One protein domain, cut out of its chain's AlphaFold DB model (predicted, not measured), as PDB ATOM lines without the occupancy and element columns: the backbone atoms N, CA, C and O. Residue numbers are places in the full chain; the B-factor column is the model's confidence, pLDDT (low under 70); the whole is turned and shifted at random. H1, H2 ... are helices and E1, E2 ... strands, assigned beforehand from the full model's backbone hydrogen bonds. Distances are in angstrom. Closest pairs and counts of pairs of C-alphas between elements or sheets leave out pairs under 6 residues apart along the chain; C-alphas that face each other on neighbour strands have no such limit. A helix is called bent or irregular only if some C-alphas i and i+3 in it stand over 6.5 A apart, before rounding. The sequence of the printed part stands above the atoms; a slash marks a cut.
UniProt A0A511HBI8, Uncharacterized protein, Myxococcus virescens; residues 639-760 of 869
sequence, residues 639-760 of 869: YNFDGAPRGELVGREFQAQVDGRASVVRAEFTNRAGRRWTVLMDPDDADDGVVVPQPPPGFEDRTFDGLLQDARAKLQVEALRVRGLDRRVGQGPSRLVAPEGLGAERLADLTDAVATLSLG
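What this domain is: This is residues 639 to 760 of the 869 residues of an uncharacterized protein of Myxococcus virescens (UniProt A0A511HBI8). A twisted, four-stranded antiparallel sheet has the short helix H1 and the short strand E1 over one face, while two more short helices, H2 and H3, sit at the end where E2 begins and E4 ends. The unnamed stretch 689 to 713 runs out to the sheet's other end before returning into E4. The printed part has 122 residues, with named elements in the order E1 E2 E3 H1 E4 H2 H3 E5; the sheet runs E3 E2 E4 E5. The class is mixed, helices and strands, with under half of the residues in named elements. The whole is compact, with a radius of gyration of the C-alphas of 14.8 A and spans of 42 by 30 by 26 A.

Where its parts are: In the sheet, E3 is residues 676 to 681, 16.2 A long, and E2 is residues 664 to 670, 19.4 A. E4, residues 714 to 722, is 24.5 A long and begins at C-alpha 714 (176.298, 169.943, 77.355). E5, residues 751 to 759, is 21.7 A long and ends at C-alpha 759 (171.846, 174.052, 79.051). E1 is residues 653 to 655, with C-alpha 653 at (172.424, 163.370, 91.338). H1 is residues 683 to 688, H2 residues 732 to 737 and H3 residues 744 to 750. H3 is irregular: C-alphas 745 and 748 are 7.5 A apart.

How they stand to each other: E2 and E4 are antiparallel neighbours at 158 degrees, with N 666 and O 718 within hydrogen-bond range at 2.8 A. E2 and E3 form a hairpin, with N 679 and O 667 at 2.8 A. E4 and E5 are antiparallel too, with N 757 and O 717 at 2.8 A. E3, H1 and E4 make a split strand-helix-strand unit, two strands running the same way with E2 between them, and its crossover is right-handed. H1 is on the sheet at a height of 8.7 A and stands up from it at 51 degrees; its closest C-alphas to E2 are Pro 683 and Val 665, 5.6 A. E1 pairs with no named strand, but its residues 653 to 654 pair antiparallel with residues 690 to 691. H2 is on the sheet, over E2, at a height of 8.0 A. H3 only grazes the sheet with residues 746 to 750. H2 and H3 only just touch, with 3 pairs of C-alphas within 8 A, the closest being Leu 736 and Ala 744 at 5.5 A. Every O i to N i+4 pair is within hydrogen-bond range in H1 and H2; in H3 it is 1 of 3, beside 3 of 4 O i to N i+3 pairs.

The domain as a whole: The C-alphas farthest apart, Gln 709 and Glu 740, are 42.5 A apart. The printed part has no cut. The link from H1 to E4, 25 residues, is long. The mean pLDDT of the printed part is 88.5; residues 709 and 730 are under 70.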
ATOM      1  N   TYR A 639     172.253 169.395  88.304       88.50
ATOM      2  CA  TYR A 639     173.018 168.159  88.181       88.50
ATOM      3  C   TYR A 639     174.356 168.297  88.894       88.50
ATOM      4  O   TYR A 639     175.171 169.149  88.525       88.50
ATOM      5  N   ASN A 640     174.590 167.451  89.894       85.38
ATOM      6  CA  ASN A 640     175.888 167.332  90.534       85.38
ATOM      7  C   ASN A 640     176.718 166.291  89.794       85.38
ATOM      8  O   ASN A 640     176.597 165.108  90.052       85.38
ATOM      9  N   PHE A 641     177.584 166.713  88.885       82.25
ATOM     10  CA  PHE A 641     178.403 165.783  88.109       82.25
ATOM     11  C   PHE A 641     179.665 165.299  88.856       82.25
ATOM     12  O   PHE A 641     180.365 164.415  88.360       82.25
ATOM     13  N   ASP A 642     179.943 165.837  90.054       77.00
ATOM     14  CA  ASP A 642     180.975 165.315  90.951       77.00
ATOM     15  C   ASP A 642     180.531 163.968  91.557       77.00
ATOM     16  O   ASP A 642     179.353 163.720  91.810       77.00
ATOM     17  N   GLY A 643     181.493 163.091  91.859       76.06
ATOM     18  CA  GLY A 643     181.219 161.833  92.571       76.06
ATOM     19  C   GLY A 643     180.960 162.000  94.077       76.06
ATOM     20  O   GLY A 643     180.572 161.043  94.738       76.06
ATOM     21  N   ALA A 644     181.195 163.191  94.632       81.81
ATOM     22  CA  ALA A 644     180.959 163.509  96.038       81.81
ATOM     23  C   ALA A 644     179.719 164.412  96.190       81.81
ATOM     24  O   ALA A 644     179.409 165.159  95.259       81.81
ATOM     25  N   PRO A 645     179.033 164.391  97.348       82.25
ATOM     26  CA  PRO A 645     177.926 165.307  97.618       82.25
ATOM     27  C   PRO A 645     178.344 166.778  97.513       82.25
ATOM     28  O   PRO A 645     179.462 167.135  97.903       82.25
ATOM     29  N   ARG A 646     177.437 167.626  97.023       73.62
ATOM     30  CA  ARG A 646     177.652 169.064  96.848       73.62
ATOM     31  C   ARG A 646     176.359 169.850  97.062       73.62
ATOM     32  O   ARG A 646     175.364 169.628  96.372       73.62
ATOM     33  N   GLY A 647     176.392 170.798  97.997       75.94
ATOM     34  CA  GLY A 647     175.188 171.494  98.446       75.94
ATOM     35  C   GLY A 647     174.154 170.492  98.970       75.94
ATOM     36  O   GLY A 647     174.453 169.690  99.852       75.94
ATOM     37  N   GLU A 648     172.953 170.524  98.396       80.19
ATOM     38  CA  GLU A 648     171.850 169.607  98.724       80.19
ATOM     39  C   GLU A 648     171.863 168.311  97.903       80.19
ATOM     40  O   GLU A 648     171.105 167.403  98.220       80.19
ATOM     41  N   LEU A 649     172.704 168.226  96.866       83.94
ATOM     42  CA  LEU A 649     172.725 167.094  95.944       83.94
ATOM     43  C   LEU A 649     173.767 166.055  96.356       83.94
ATOM     44  O   LEU A 649     174.910 166.396  96.688       83.94
ATOM     45  N   VAL A 650     173.424 164.772  96.267       89.88
ATOM     46  CA  VAL A 650     174.417 163.693  96.372       89.88
ATOM     47  C   VAL A 650     175.263 163.607  95.096       89.88
ATOM     48  O   VAL A 650     175.028 164.312  94.113       89.88
ATOM     49  N   GLY A 651     176.328 162.802  95.121       88.62
ATOM     50  CA  GLY A 651     177.201 162.636  93.955       88.62
ATOM     51  C   GLY A 651     176.429 162.085  92.755       88.62
ATOM     52  O   GLY A 651     175.680 161.126  92.908       88.62
ATOM     53  N   ARG A 652     176.627 162.670  91.568       90.94
ATOM     54  CA  ARG A 652     175.952 162.287  90.308       90.94
ATOM     55  C   ARG A 652     174.431 162.435  90.314       90.94
ATOM     56  O   ARG A 652     173.766 161.896  89.432       90.94
ATOM     57  N   GLU A 653     173.867 163.165  91.268       93.50
ATOM     58  CA  GLU A 653     172.424 163.370  91.338       93.50
ATOM     59  C   GLU A 653     171.949 164.418  90.330       93.50
ATOM     60  O   GLU A 653     172.464 165.539  90.265       93.50
ATOM     61  N   PHE A 654     170.948 164.035  89.548       94.12
ATOM     62  CA  PHE A 654     170.155 164.884  88.677       94.12
ATOM     63  C   PHE A 654     168.789 165.128  89.321       94.12
ATOM     64  O   PHE A 654     168.124 164.180  89.734       94.12
ATOM     65  N   GLN A 655     168.352 166.384  89.346       93.50
ATOM     66  CA  GLN A 655     167.037 166.776  89.841       93.50
ATOM     67  C   GLN A 655     166.430 167.827  88.912       93.50
ATOM     68  O   GLN A 655     167.124 168.738  88.456       93.50
ATOM     69  N   ALA A 656     165.135 167.730  88.627       92.88
ATOM     70  CA  ALA A 656     164.417 168.714  87.831       92.88
ATOM     71  C   ALA A 656     162.930 168.705  88.181       92.88
ATOM     72  O   ALA A 656     162.292 167.669  88.069       92.88
ATOM     73  N   GLN A 657     162.378 169.879  88.495       92.25
ATOM     74  CA  GLN A 657     160.930 170.059  88.608       92.25
ATOM     75  C   GLN A 657     160.312 170.360  87.247       92.25
ATOM     76  O   GLN A 657     160.690 171.337  86.590       92.25
ATOM     77  N   VAL A 658     159.344 169.544  86.838       93.44
ATOM     78  CA  VAL A 658     158.723 169.629  85.507       93.44
ATOM     79  C   VAL A 658     157.216 169.895  85.563       93.44
ATOM     80  O   VAL A 658     156.570 169.792  86.603       93.44
ATOM     81  N   ASP A 659     156.629 170.251  84.417       94.06
ATOM     82  CA  ASP A 659     155.182 170.461  84.292       94.06
ATOM     83  C   ASP A 659     154.391 169.220  84.751       94.06
ATOM     84  O   ASP A 659     154.685 168.090  84.352       94.06
ATOM     85  N   GLY A 660     153.330 169.433  85.536       91.62
ATOM     86  CA  GLY A 660     152.448 168.378  86.054       91.62
ATOM     87  C   GLY A 660     151.831 167.462  84.987       91.62
ATOM     88  O   GLY A 660     151.368 166.370  85.302       91.62
ATOM     89  N   ARG A 661     151.804 167.899  83.721       93.31
ATOM     90  CA  ARG A 661     151.269 167.148  82.574       93.31
ATOM     91  C   ARG A 661     152.319 166.311  81.840       93.31
ATOM     92  O   ARG A 661     151.940 165.570  80.932       93.31
ATOM     93  N   ALA A 662     153.604 166.457  82.160       94.50
ATOM     94  CA  ALA A 662     154.649 165.605  81.605       94.50
ATOM     95  C   ALA A 662     154.477 164.166  82.111       94.50
ATOM     96  O   ALA A 662     154.038 163.949  83.235       94.50
ATOM     97  N   SER A 663     154.808 163.187  81.275       94.62
ATOM     98  CA  SER A 663     154.756 161.755  81.593       94.62
ATOM     99  C   SER A 663     156.131 161.088  81.534       94.62
ATOM    100  O   SER A 663     156.277 159.958  81.984       94.62
ATOM    101  N   VAL A 664     157.121 161.750  80.928       95.06
ATOM    102  CA  VAL A 664     158.511 161.290  80.828       95.06
ATOM    103  C   VAL A 664     159.426 162.506  80.937       95.06
ATOM    104  O   VAL A 664     159.149 163.542  80.327       95.06
ATOM    105  N   VAL A 665     160.528 162.366  81.672       96.12
ATOM    106  CA  VAL A 665     161.642 163.320  81.676       96.12
ATOM    107  C   VAL A 665     162.847 162.671  81.012       96.12
ATOM    108  O   VAL A 665     163.168 161.509  81.262       96.12
ATOM    109  N   ARG A 666     163.514 163.424  80.143       95.69
ATOM    110  CA  ARG A 666     164.707 162.984  79.428       95.69
ATOM    111  C   ARG A 666     165.844 163.965  79.668       95.69
ATOM    112  O   ARG A 666     165.737 165.126  79.289       95.69
ATOM    113  N   ALA A 667     166.932 163.490  80.265       96.12
ATOM    114  CA  ALA A 667     168.190 164.225  80.354       96.12
ATOM    115  C   ALA A 667     169.178 163.659  79.329       96.12
ATOM    116  O   ALA A 667     169.410 162.451  79.291       96.12
ATOM    117  N   GLU A 668     169.753 164.508  78.485       95.31
ATOM    118  CA  GLU A 668     170.744 164.125  77.482       95.31
ATOM    119  C   GLU A 668     172.055 164.876  77.720       95.31
ATOM    120  O   GLU A 668     172.110 166.104  77.648       95.31
ATOM    121  N   PHE A 669     173.122 164.122  77.967       94.38
ATOM    122  CA  PHE A 669     174.482 164.638  78.034       94.38
ATOM    123  C   PHE A 669     175.163 164.469  76.680       94.38
ATOM    124  O   PHE A 669     175.155 163.370  76.126       94.38
ATOM    125  N   THR A 670     175.762 165.537  76.154       92.56
ATOM    126  CA  THR A 670     176.523 165.513  74.898       92.56
ATOM    127  C   THR A 670     177.941 166.022  75.127       92.56
ATOM    128  O   THR A 670     178.134 167.186  75.493       92.56
ATOM    129  N   ASN A 671     178.928 165.157  74.893       91.50
ATOM    130  CA  ASN A 671     180.343 165.504  75.025       91.50
ATOM    131  C   ASN A 671     180.865 166.287  73.802       91.50
ATOM    132  O   ASN A 671     180.161 166.454  72.802       91.50
ATOM    133  N   ARG A 672     182.124 166.733  73.842       88.31
ATOM    134  CA  ARG A 672     182.761 167.516  72.769       88.31
ATOM    135  C   ARG A 672     182.838 166.793  71.423       88.31
ATOM    136  O   ARG A 672     182.811 167.439  70.382       88.31
ATOM    137  N   ALA A 673     182.883 165.459  71.443       91.06
ATOM    138  CA  ALA A 673     182.852 164.628  70.242       91.06
ATOM    139  C   ALA A 673     181.427 164.457  69.675       91.06
ATOM    140  O   ALA A 673     181.239 163.767  68.677       91.06
ATOM    141  N   GLY A 674     180.412 165.053  70.312       91.00
ATOM    142  CA  GLY A 674     179.009 164.939  69.925       91.00
ATOM    143  C   GLY A 674     178.354 163.619  70.324       91.00
ATOM    144  O   GLY A 674     177.263 163.319  69.845       91.00
ATOM    145  N   ARG A 675     178.993 162.808  71.171       93.81
ATOM    146  CA  ARG A 675     178.453 161.520  71.622       93.81
ATOM    147  C   ARG A 675     177.540 161.715  72.818       93.81
ATOM    148  O   ARG A 675     177.795 162.568  73.668       93.81
ATOM    149  N   ARG A 676     176.485 160.904  72.875       94.19
ATOM    150  CA  ARG A 676     175.336 161.154  73.749       94.19
ATOM    151  C   ARG A 676     175.161 160.113  74.843       94.19
ATOM    152  O   ARG A 676     175.486 158.939  74.650       94.19
ATOM    153  N   TRP A 677     174.600 160.541  75.962       96.75
ATOM    154  CA  TRP A 677     174.026 159.675  76.985       96.75
ATOM    155  C   TRP A 677     172.659 160.213  77.383       96.75
ATOM    156  O   TRP A 677     172.550 161.304  77.936       96.75
ATOM    157  N   THR A 678     171.624 159.435  77.088       96.44
ATOM    158  CA  THR A 678     170.235 159.722  77.427       96.44
ATOM    159  C   THR A 678     169.824 158.975  78.695       96.44
ATOM    160  O   THR A 678     169.962 157.755  78.773       96.44
ATOM    161  N   VAL A 679     169.266 159.690  79.668       97.00
ATOM    162  CA  VAL A 679     168.658 159.137  80.883       97.00
ATOM    163  C   VAL A 679     167.158 159.420  80.833       97.00
ATOM    164  O   VAL A 679     166.750 160.577  80.720       97.00
ATOM    165  N   LEU A 680     166.343 158.367  80.873       96.25
ATOM    166  CA  LEU A 680     164.884 158.443  80.930       96.25
ATOM    167  C   LEU A 680     164.416 158.232  82.366       96.25
ATOM    168  O   LEU A 680     164.833 157.276  83.022       96.25
ATOM    169  N   MET A 681     163.545 159.121  82.826       95.12
ATOM    170  CA  MET A 681     163.065 159.188  84.205       95.12
ATOM    171  C   MET A 681     161.555 159.406  84.227       95.12
ATOM    172  O   MET A 681     160.985 160.011  83.307       95.12
ATOM    173  N   ASP A 682     160.905 158.905  85.272       94.56
ATOM    174  CA  ASP A 682     159.560 159.351  85.608       94.56
ATOM    175  C   ASP A 682     159.637 160.802  86.130       94.56
ATOM    176  O   ASP A 682     160.627 161.162  86.774       94.56
ATOM    177  N   PRO A 683     158.656 161.672  85.832       94.62
ATOM    178  CA  PRO A 683     158.607 163.018  86.396       94.62
ATOM    179  C   PRO A 683     158.739 163.072  87.920       94.62
ATOM    180  O   PRO A 683     159.442 163.946  88.413       94.62
ATOM    181  N   ASP A 684     158.106 162.149  88.649       93.25
ATOM    182  CA  ASP A 684     158.155 162.158  90.117       93.25
ATOM    183  C   ASP A 684     159.568 161.794  90.623       93.25
ATOM    184  O   ASP A 684     160.084 162.430  91.540       93.25
ATOM    185  N   ASP A 685     160.256 160.864  89.950       93.31
ATOM    186  CA  ASP A 685     161.653 160.527  90.260       93.31
ATOM    187  C   ASP A 685     162.605 161.695  89.971       93.31
ATOM    188  O   ASP A 685     163.557 161.925  90.713       93.31
ATOM    189  N   ALA A 686     162.370 162.436  88.883       94.31
ATOM    190  CA  ALA A 686     163.163 163.617  88.550       94.31
ATOM    191  C   ALA A 686     162.948 164.757  89.561       94.31
ATOM    192  O   ALA A 686     163.901 165.482  89.860       94.31
ATOM    193  N   ASP A 687     161.731 164.897  90.096       92.62
ATOM    194  CA  ASP A 687     161.406 165.850  91.159       92.62
ATOM    195  C   ASP A 687     162.156 165.479  92.463       92.62
ATOM    196  O   ASP A 687     162.723 166.363  93.117       92.62
ATOM    197  N   ASP A 688     162.215 164.186  92.809       91.75
ATOM    198  CA  ASP A 688     162.876 163.663  94.017       91.75
ATOM    199  C   ASP A 688     164.411 163.639  93.924       91.75
ATOM    200  O   ASP A 688     165.088 163.959  94.901       91.75
ATOM    201  N   GLY A 689     164.959 163.275  92.762       93.12
ATOM    202  CA  GLY A 689     166.393 163.107  92.526       93.12
ATOM    203  C   GLY A 689     166.765 161.702  92.033       93.12
ATOM    204  O   GLY A 689     166.379 160.672  92.603       93.12
ATOM    205  N   VAL A 690     167.563 161.654  90.965       94.88
ATOM    206  CA  VAL A 690     168.064 160.422  90.340       94.88
ATOM    207  C   VAL A 690     169.580 160.459  90.247       94.88
ATOM    208  O   VAL A 690     170.154 161.369  89.652       94.88
ATOM    209  N   VAL A 691     170.245 159.421  90.754       95.38
ATOM    210  CA  VAL A 691     171.690 159.259  90.574       95.38
ATOM    211  C   VAL A 691     171.980 158.698  89.183       95.38
ATOM    212  O   VAL A 691     171.567 157.590  88.835       95.38
ATOM    213  N   VAL A 692     172.714 159.461  88.372       95.50
ATOM    214  CA  VAL A 692     173.185 159.005  87.061       95.50
ATOM    215  C   VAL A 692     174.282 157.951  87.272       95.50
ATOM    216  O   VAL A 692     175.301 158.263  87.900       95.50
ATOM    217  N   PRO A 693     174.138 156.722  86.739       94.62
ATOM    218  CA  PRO A 693     175.104 155.647  86.960       94.62
ATOM    219  C   PRO A 693     176.525 155.991  86.517       94.62
ATOM    220  O   PRO A 693     176.742 156.878  85.687       94.62
ATOM    221  N   GLN A 694     177.507 155.247  87.026       91.38
ATOM    222  CA  GLN A 694     178.852 155.245  86.449       91.38
ATOM    223  C   GLN A 694     178.918 154.257  85.275       91.38
ATOM    224  O   GLN A 694     178.413 153.136  85.390       91.38
ATOM    225  N   PRO A 695     179.538 154.628  84.140       93.06
ATOM    226  CA  PRO A 695     179.697 153.698  83.033       93.06
ATOM    227  C   PRO A 695     180.638 152.539  83.427       93.06
ATOM    228  O   PRO A 695     181.606 152.754  84.163       93.06
ATOM    229  N   PRO A 696     180.412 151.308  82.927       93.62
ATOM    230  CA  PRO A 696     181.334 150.196  83.136       93.62
ATOM    231  C   PRO A 696     182.742 150.484  82.581       93.62
ATOM    232  O   PRO A 696     182.890 151.274  81.640       93.62
ATOM    233  N   PRO A 697     183.792 149.806  83.086       90.69
ATOM    234  CA  PRO A 697     185.147 149.962  82.565       90.69
ATOM    235  C   PRO A 697     185.220 149.752  81.046       90.69
ATOM    236  O   PRO A 697     184.694 148.772  80.522       90.69
ATOM    237  N   GLY A 698     185.912 150.655  80.348       90.94
ATOM    238  CA  GLY A 698     186.045 150.632  78.885       90.94
ATOM    239  C   GLY A 698     185.076 151.557  78.143       90.94
ATOM    240  O   GLY A 698     185.281 151.794  76.954       90.94
ATOM    241  N   PHE A 699     184.086 152.129  78.833       94.12
ATOM    242  CA  PHE A 699     183.226 153.183  78.298       94.12
ATOM    243  C   PHE A 699     183.621 154.558  78.843       94.12
ATOM    244  O   PHE A 699     184.110 154.697  79.963       94.12
ATOM    245  N   GLU A 700     183.437 155.580  78.013       92.56
ATOM    246  CA  GLU A 700     183.678 156.979  78.368       92.56
ATOM    247  C   GLU A 700     182.538 157.510  79.242       92.56
ATOM    248  O   GLU A 700     181.372 157.188  79.019       92.56
ATOM    249  N   ASP A 701     182.849 158.361  80.216       92.56
ATOM    250  CA  ASP A 701     181.808 159.052  80.971       92.56
ATOM    251  C   ASP A 701     181.354 160.304  80.220       92.56
ATOM    252  O   ASP A 701     181.982 161.362  80.277       92.56
ATOM    253  N   ARG A 702     180.247 160.167  79.487       93.00
ATOM    254  CA  ARG A 702     179.701 161.225  78.625       93.00
ATOM    255  C   ARG A 702     179.010 162.349  79.391       93.00
ATOM    256  O   ARG A 702     178.528 163.282  78.756       93.00
ATOM    257  N   THR A 703     178.972 162.298  80.727       92.25
ATOM    258  CA  THR A 703     178.540 163.450  81.536       92.25
ATOM    259  C   THR A 703     179.625 164.529  81.640       92.25
ATOM    260  O   THR A 703     179.348 165.642  82.092       92.25
ATOM    261  N   PHE A 704     180.843 164.225  81.182       89.19
ATOM    262  CA  PHE A 704     181.963 165.155  81.031       89.19
ATOM    263  C   PHE A 704     182.149 165.539  79.559       89.19
ATOM    264  O   PHE A 704     181.892 164.739  78.658       89.19
ATOM    265  N   ASP A 705     182.603 166.767  79.302       84.44
ATOM    266  CA  ASP A 705     182.822 167.257  77.935       84.44
ATOM    267  C   ASP A 705     183.936 166.477  77.216       84.44
ATOM    268  O   ASP A 705     183.885 166.288  76.004       84.44
ATOM    269  N   GLY A 706     184.913 165.956  77.955       82.38
ATOM    270  CA  GLY A 706     185.993 165.138  77.417       82.38
ATOM    271  C   GLY A 706     186.544 164.176  78.463       82.38
ATOM    272  O   GLY A 706     186.013 163.091  78.675       82.38
ATOM    273  N   LEU A 707     187.649 164.556  79.089       74.50
ATOM    274  CA  LEU A 707     188.253 163.835  80.203       74.50
ATOM    275  C   LEU A 707     187.479 164.095  81.505       74.50
ATOM    276  O   LEU A 707     186.801 165.104  81.651       74.50
ATOM    277  N   LEU A 708     187.674 163.239  82.511       70.62
ATOM    278  CA  LEU A 708     187.076 163.394  83.853       70.62
ATOM    279  C   LEU A 708     187.505 164.680  84.595       70.62
ATOM    280  O   LEU A 708     186.994 164.978  85.670       70.62
ATOM    281  N   GLN A 709     188.484 165.413  84.060       67.12
ATOM    282  CA  GLN A 709     188.945 166.705  84.576       67.12
ATOM    283  C   GLN A 709     188.409 167.894  83.767       67.12
ATOM    284  O   GLN A 709     188.726 169.033  84.104       67.12
ATOM    285  N   ASP A 710     187.612 167.643  82.726       70.06
ATOM    286  CA  ASP A 710     186.989 168.671  81.894       70.06
ATOM    287  C   ASP A 710     185.610 169.052  82.437       70.06
ATOM    288  O   ASP A 710     184.993 168.306  83.200       70.06
ATOM    289  N   ALA A 711     185.120 170.235  82.060       78.88
ATOM    290  CA  ALA A 711     183.815 170.722  82.497       78.88
ATOM    291  C   ALA A 711     182.694 169.715  82.189       78.88
ATOM    292  O   ALA A 711     182.822 168.827  81.339       78.88
ATOM    293  N   ARG A 712     181.560 169.885  82.871       86.44
ATOM    294  CA  ARG A 712     180.338 169.144  82.566       86.44
ATOM    295  C   ARG A 712     180.027 169.220  81.067       86.44
ATOM    296  O   ARG A 712     180.093 170.301  80.475       86.44
ATOM    297  N   ALA A 713     179.625 168.089  80.493       89.25
ATOM    298  CA  ALA A 713     179.083 168.014  79.142       89.25
ATOM    299  C   ALA A 713     177.906 168.990  78.941       89.25
ATOM    300  O   ALA A 713     177.287 169.473  79.902       89.25
ATOM    301  N   LYS A 714     177.558 169.256  77.677       89.25
ATOM    302  CA  LYS A 714     176.298 169.943  77.355       89.25
ATOM    303  C   LYS A 714     175.144 169.099  77.894       89.25
ATOM    304  O   LYS A 714     175.147 167.887  77.685       89.25
ATOM    305  N   LEU A 715     174.184 169.729  78.567       90.31
ATOM    306  CA  LEU A 715     173.022 169.049  79.133       90.31
ATOM    307  C   LEU A 715     171.754 169.593  78.491       90.31
ATOM    308  O   LEU A 715     171.467 170.781  78.572       90.31
ATOM    309  N   GLN A 716     170.957 168.711  77.917       92.62
ATOM    310  CA  GLN A 716     169.616 169.029  77.462       92.62
ATOM    311  C   GLN A 716     168.610 168.303  78.340       92.62
ATOM    312  O   GLN A 716     168.746 167.104  78.567       92.62
ATOM    313  N   VAL A 717     167.610 169.023  78.837       94.44
ATOM    314  CA  VAL A 717     166.517 168.426  79.608       94.44
ATOM    315  C   VAL A 717     165.213 168.634  78.881       94.44
ATOM    316  O   VAL A 717     164.910 169.741  78.440       94.44
ATOM    317  N   GLU A 718     164.437 167.567  78.792       95.81
ATOM    318  CA  GLU A 718     163.144 167.566  78.143       95.81
ATOM    319  C   GLU A 718     162.067 166.989  79.049       95.81
ATOM    320  O   GLU A 718     162.213 165.897  79.596       95.81
ATOM    321  N   ALA A 719     160.957 167.708  79.152       96.19
ATOM    322  CA  ALA A 719     159.717 167.213  79.723       96.19
ATOM    323  C   ALA A 719     158.768 166.862  78.573       96.19
ATOM    324  O   ALA A 719     158.407 167.736  77.781       96.19
ATOM    325  N   LEU A 720     158.372 165.592  78.467       95.56
ATOM    326  CA  LEU A 720     157.540 165.087  77.377       95.56
ATOM    327  C   LEU A 720     156.164 164.678  77.888       95.56
ATOM    328  O   LEU A 720     156.040 163.959  78.880       95.56
ATOM    329  N   ARG A 721     155.120 165.076  77.160       94.50
ATOM    330  CA  ARG A 721     153.774 164.518  77.292       94.50
ATOM    331  C   ARG A 721     153.557 163.496  76.183       94.50
ATOM    332  O   ARG A 721     153.374 163.860  75.019       94.50
ATOM    333  N   VAL A 722     153.555 162.224  76.566       93.00
ATOM    334  CA  VAL A 722     153.467 161.083  75.652       93.00
ATOM    335  C   VAL A 722     152.061 160.497  75.689       93.00
ATOM    336  O   VAL A 722     151.544 160.124  76.742       93.00
ATOM    337  N   ARG A 723     151.423 160.401  74.526       89.94
ATOM    338  CA  ARG A 723     150.087 159.832  74.377       89.94
ATOM    339  C   ARG A 723     150.096 158.352  74.759       89.94
ATOM    340  O   ARG A 723     150.924 157.590  74.278       89.94
ATOM    341  N   GLY A 724     149.145 157.945  75.597       86.00
ATOM    342  CA  GLY A 724     149.048 156.570  76.100       86.00
ATOM    343  C   GLY A 724     149.831 156.308  77.392       86.00
ATOM    344  O   GLY A 724     149.674 155.235  77.966       86.00
ATOM    345  N   LEU A 725     150.602 157.283  77.887       87.19
ATOM    346  CA  LEU A 725     151.184 157.258  79.228       87.19
ATOM    347  C   LEU A 725     150.437 158.244  80.135       87.19
ATOM    348  O   LEU A 725     150.127 159.364  79.731       87.19
ATOM    349  N   ASP A 726     150.139 157.824  81.364       80.00
ATOM    350  CA  ASP A 726     149.500 158.660  82.385       80.00
ATOM    351  C   ASP A 726     150.429 158.766  83.596       80.00
ATOM    352  O   ASP A 726     150.707 157.754  84.244       80.00
ATOM    353  N   ARG A 727     150.878 159.992  83.909       81.88
ATOM    354  CA  ARG A 727     151.744 160.292  85.065       81.88
ATOM    355  C   ARG A 727     151.161 159.737  86.365       81.88
ATOM    356  O   ARG A 727     151.902 159.246  87.199       81.88
ATOM    357  N   ARG A 728     149.831 159.738  86.527       79.25
ATOM    358  CA  ARG A 728     149.166 159.274  87.764       79.25
ATOM    359  C   ARG A 728     149.398 157.804  88.074       79.25
ATOM    360  O   ARG A 728     149.155 157.379  89.199       79.25
ATOM    361  N   VAL A 729     149.759 157.023  87.062       75.31
ATOM    362  CA  VAL A 729     150.019 155.598  87.226       75.31
ATOM    363  C   VAL A 729     151.489 155.342  87.589       75.31
ATOM    364  O   VAL A 729     151.794 154.259  88.080       75.31
ATOM    365  N   GLY A 730     152.373 156.329  87.391       69.81
ATOM    366  CA  GLY A 730     153.822 156.183  87.510       69.81
ATOM    367  C   GLY A 730     154.405 155.206  86.484       69.81
ATOM    368  O   GLY A 730     153.687 154.617  85.665       69.81
ATOM    369  N   GLN A 731     155.723 155.004  86.547       78.06
ATOM    370  CA  GLN A 731     156.461 154.022  85.741       78.06
ATOM    371  C   GLN A 731     156.439 154.321  84.229       78.06
ATOM    372  O   GLN A 731     156.516 153.397  83.408       78.06
ATOM    373  N   GLY A 732     156.326 155.597  83.842       81.38
ATOM    374  CA  GLY A 732     156.238 156.023  82.441       81.38
ATOM    375  C   GLY A 732     157.340 155.419  81.554       81.38
ATOM    376  O   GLY A 732     157.016 154.735  80.575       81.38
ATOM    377  N   PRO A 733     158.633 155.582  81.906       85.94
ATOM    378  CA  PRO A 733     159.740 154.991  81.156       85.94
ATOM    379  C   PRO A 733     159.699 153.461  81.087       85.94
ATOM    380  O   PRO A 733     159.893 152.909  80.008       85.94
ATOM    381  N   SER A 734     159.400 152.770  82.193       88.25
ATOM    382  CA  SER A 734     159.345 151.298  82.234       88.25
ATOM    383  C   SER A 734     158.260 150.734  81.313       88.25
ATOM    384  O   SER A 734     158.490 149.754  80.610       88.25
ATOM    385  N   ARG A 735     157.099 151.395  81.225       88.06
ATOM    386  CA  ARG A 735     156.028 151.023  80.282       88.06
ATOM    387  C   ARG A 735     156.358 151.342  78.832       88.06
ATOM    388  O   ARG A 735     155.870 150.662  77.936       88.06
ATOM    389  N   LEU A 736     157.153 152.381  78.588       88.00
ATOM    390  CA  LEU A 736     157.590 152.740  77.240       88.00
ATOM    391  C   LEU A 736     158.490 151.653  76.634       88.00
ATOM    392  O   LEU A 736     158.405 151.392  75.436       88.00
ATOM    393  N   VAL A 737     159.331 151.025  77.456       90.12
ATOM    394  CA  VAL A 737     160.292 149.995  77.031       90.12
ATOM    395  C   VAL A 737     159.793 148.560  77.196       90.12
ATOM    396  O   VAL A 737     160.465 147.640  76.732       90.12
ATOM    397  N   ALA A 738     158.652 148.347  77.851       87.56
ATOM    398  CA  ALA A 738     158.044 147.023  77.959       87.56
ATOM    399  C   ALA A 738     157.674 146.473  76.558       87.56
ATOM    400  O   ALA A 738     157.334 147.262  75.672       87.56
ATOM    401  N   PRO A 739     157.699 145.148  76.328       78.25
ATOM    402  CA  PRO A 739     157.439 144.564  75.010       78.25
ATOM    403  C   PRO A 739     156.012 144.787  74.502       78.25
ATOM    404  O   PRO A 739     155.808 145.047  73.318       78.25
ATOM    405  N   GLU A 740     155.027 144.719  75.395       75.38
ATOM    406  CA  GLU A 740     153.627 145.088  75.154       75.38
ATOM    407  C   GLU A 740     153.375 146.603  75.241       75.38
ATOM    408  O   GLU A 740     152.247 147.073  75.069       75.38
ATOM    409  N   GLY A 741     154.422 147.364  75.556       76.88
ATOM    410  CA  GLY A 741     154.403 148.806  75.686       76.88
ATOM    411  C   GLY A 741     154.304 149.537  74.351       76.88
ATOM    412  O   GLY A 741     154.151 148.967  73.272       76.88
ATOM    413  N   LEU A 742     154.404 150.861  74.428       79.56
ATOM    414  CA  LEU A 742     154.300 151.730  73.256       79.56
ATOM    415  C   LEU A 742     155.561 151.716  72.369       79.56
ATOM    416  O   LEU A 742     155.473 152.094  71.201       79.56
ATOM    417  N   GLY A 743     156.704 151.283  72.911       82.69
ATOM    418  CA  GLY A 743     158.008 151.255  72.246       82.69
ATOM    419  C   GLY A 743     158.728 152.607  72.293       82.69
ATOM    420  O   GLY A 743     158.223 153.621  71.805       82.69
ATOM    421  N   ALA A 744     159.946 152.633  72.840       82.88
ATOM    422  CA  ALA A 744     160.768 153.845  72.931       82.88
ATOM    423  C   ALA A 744     161.142 154.429  71.558       82.88
ATOM    424  O   ALA A 744     161.297 155.641  71.415       82.88
ATOM    425  N   GLU A 745     161.224 153.599  70.519       83.12
ATOM    426  CA  GLU A 745     161.442 154.028  69.138       83.12
ATOM    427  C   GLU A 745     160.289 154.884  68.582       83.12
ATOM    428  O   GLU A 745     160.512 155.702  67.688       83.12
ATOM    429  N   ARG A 746     159.077 154.747  69.143       83.75
ATOM    430  CA  ARG A 746     157.875 155.505  68.758       83.75
ATOM    431  C   ARG A 746     157.648 156.748  69.612       83.75
ATOM    432  O   ARG A 746     156.662 157.451  69.394       83.75
ATOM    433  N   LEU A 747     158.540 157.048  70.563       86.81
ATOM    434  CA  LEU A 747     158.388 158.170  71.496       86.81
ATOM    435  C   LEU A 747     158.058 159.480  70.769       86.81
ATOM    436  O   LEU A 747     157.138 160.188  71.166       86.81
ATOM    437  N   ALA A 748     158.740 159.762  69.661       82.88
ATOM    438  CA  ALA A 748     158.488 160.959  68.869       82.88
ATOM    439  C   ALA A 748     157.092 160.995  68.238       82.88
ATOM    440  O   ALA A 748     156.432 162.030  68.253       82.88
ATOM    441  N   ASP A 749     156.618 159.863  67.714       84.00
ATOM    442  CA  ASP A 749     155.308 159.782  67.068       84.00
ATOM    443  C   ASP A 749     154.162 159.961  68.066       84.00
ATOM    444  O   ASP A 749     153.094 160.464  67.699       84.00
ATOM    445  N   LEU A 750     154.401 159.552  69.312       89.12
ATOM    446  CA  LEU A 750     153.453 159.564  70.420       89.12
ATOM    447  C   LEU A 750     153.533 160.837  71.269       89.12
ATOM    448  O   LEU A 750     152.677 161.043  72.125       89.12
ATOM    449  N   THR A 751     154.541 161.682  71.068       92.38
ATOM    450  CA  THR A 751     154.682 162.933  71.816       92.38
ATOM    451  C   THR A 751     153.694 163.961  71.277       92.38
ATOM    452  O   THR A 751     153.686 164.250  70.085       92.38
ATOM    453  N   ASP A 752     152.868 164.518  72.164       93.00
ATOM    454  CA  ASP A 752     151.914 165.583  71.822       93.00
ATOM    455  C   ASP A 752     152.439 166.968  72.234       93.00
ATOM    456  O   ASP A 752     152.078 167.987  71.645       93.00
ATOM    457  N   ALA A 753     153.300 167.018  73.252       94.88
ATOM    458  CA  ALA A 753     153.972 168.237  73.680       94.88
ATOM    459  C   ALA A 753     155.338 167.927  74.301       94.88
ATOM    460  O   ALA A 753     155.487 166.936  75.018       94.88
ATOM    461  N   VAL A 754     156.309 168.809  74.074       95.88
ATOM    462  CA  VAL A 754     157.639 168.756  74.688       95.88
ATOM    463  C   VAL A 754     158.063 170.153  75.140       95.88
ATOM    464  O   VAL A 754     157.773 171.148  74.476       95.88
ATOM    465  N   ALA A 755     158.720 170.245  76.291       96.06
ATOM    466  CA  ALA A 755     159.452 171.430  76.722       96.06
ATOM    467  C   ALA A 755     160.920 171.058  76.904       96.06
ATOM    468  O   ALA A 755     161.233 170.168  77.687       96.06
ATOM    469  N   THR A 756     161.794 171.753  76.189       94.00
ATOM    470  CA  THR A 756     163.230 171.509  76.124       94.00
ATOM    471  C   THR A 756     163.981 172.713  76.670       94.00
ATOM    472  O   THR A 756     163.752 173.849  76.251       94.00
ATOM    473  N   LEU A 757     164.915 172.454  77.578       91.25
ATOM    474  CA  LEU A 757     165.909 173.414  78.031       91.25
ATOM    475  C   LEU A 757     167.298 172.873  77.694       91.25
ATOM    476  O   LEU A 757     167.767 171.909  78.303       91.25
ATOM    477  N   SER A 758     167.960 173.492  76.719       88.38
ATOM    478  CA  SER A 758     169.329 173.149  76.335       88.38
ATOM    479  C   SER A 758     170.302 174.010  77.132       88.38
ATOM    480  O   SER A 758     170.594 175.151  76.768       88.38
ATOM    481  N   LEU A 759     170.797 173.457  78.237       81.00
ATOM    482  CA  LEU A 759     171.846 174.052  79.051       81.00
ATOM    483  C   LEU A 759     173.188 173.806  78.352       81.00
ATOM    484  O   LEU A 759     173.676 172.674  78.262       81.00
ATOM    485  N   GLY A 760     173.799 174.880  77.850       77.56
ATOM    486  CA  GLY A 760     175.166 174.837  77.331       77.56
ATOM    487  C   GLY A 760     176.166 174.326  78.377       77.56
ATOM    488  O   GLY A 760     175.824 174.024  79.522       77.56
TER     489      GLY A 760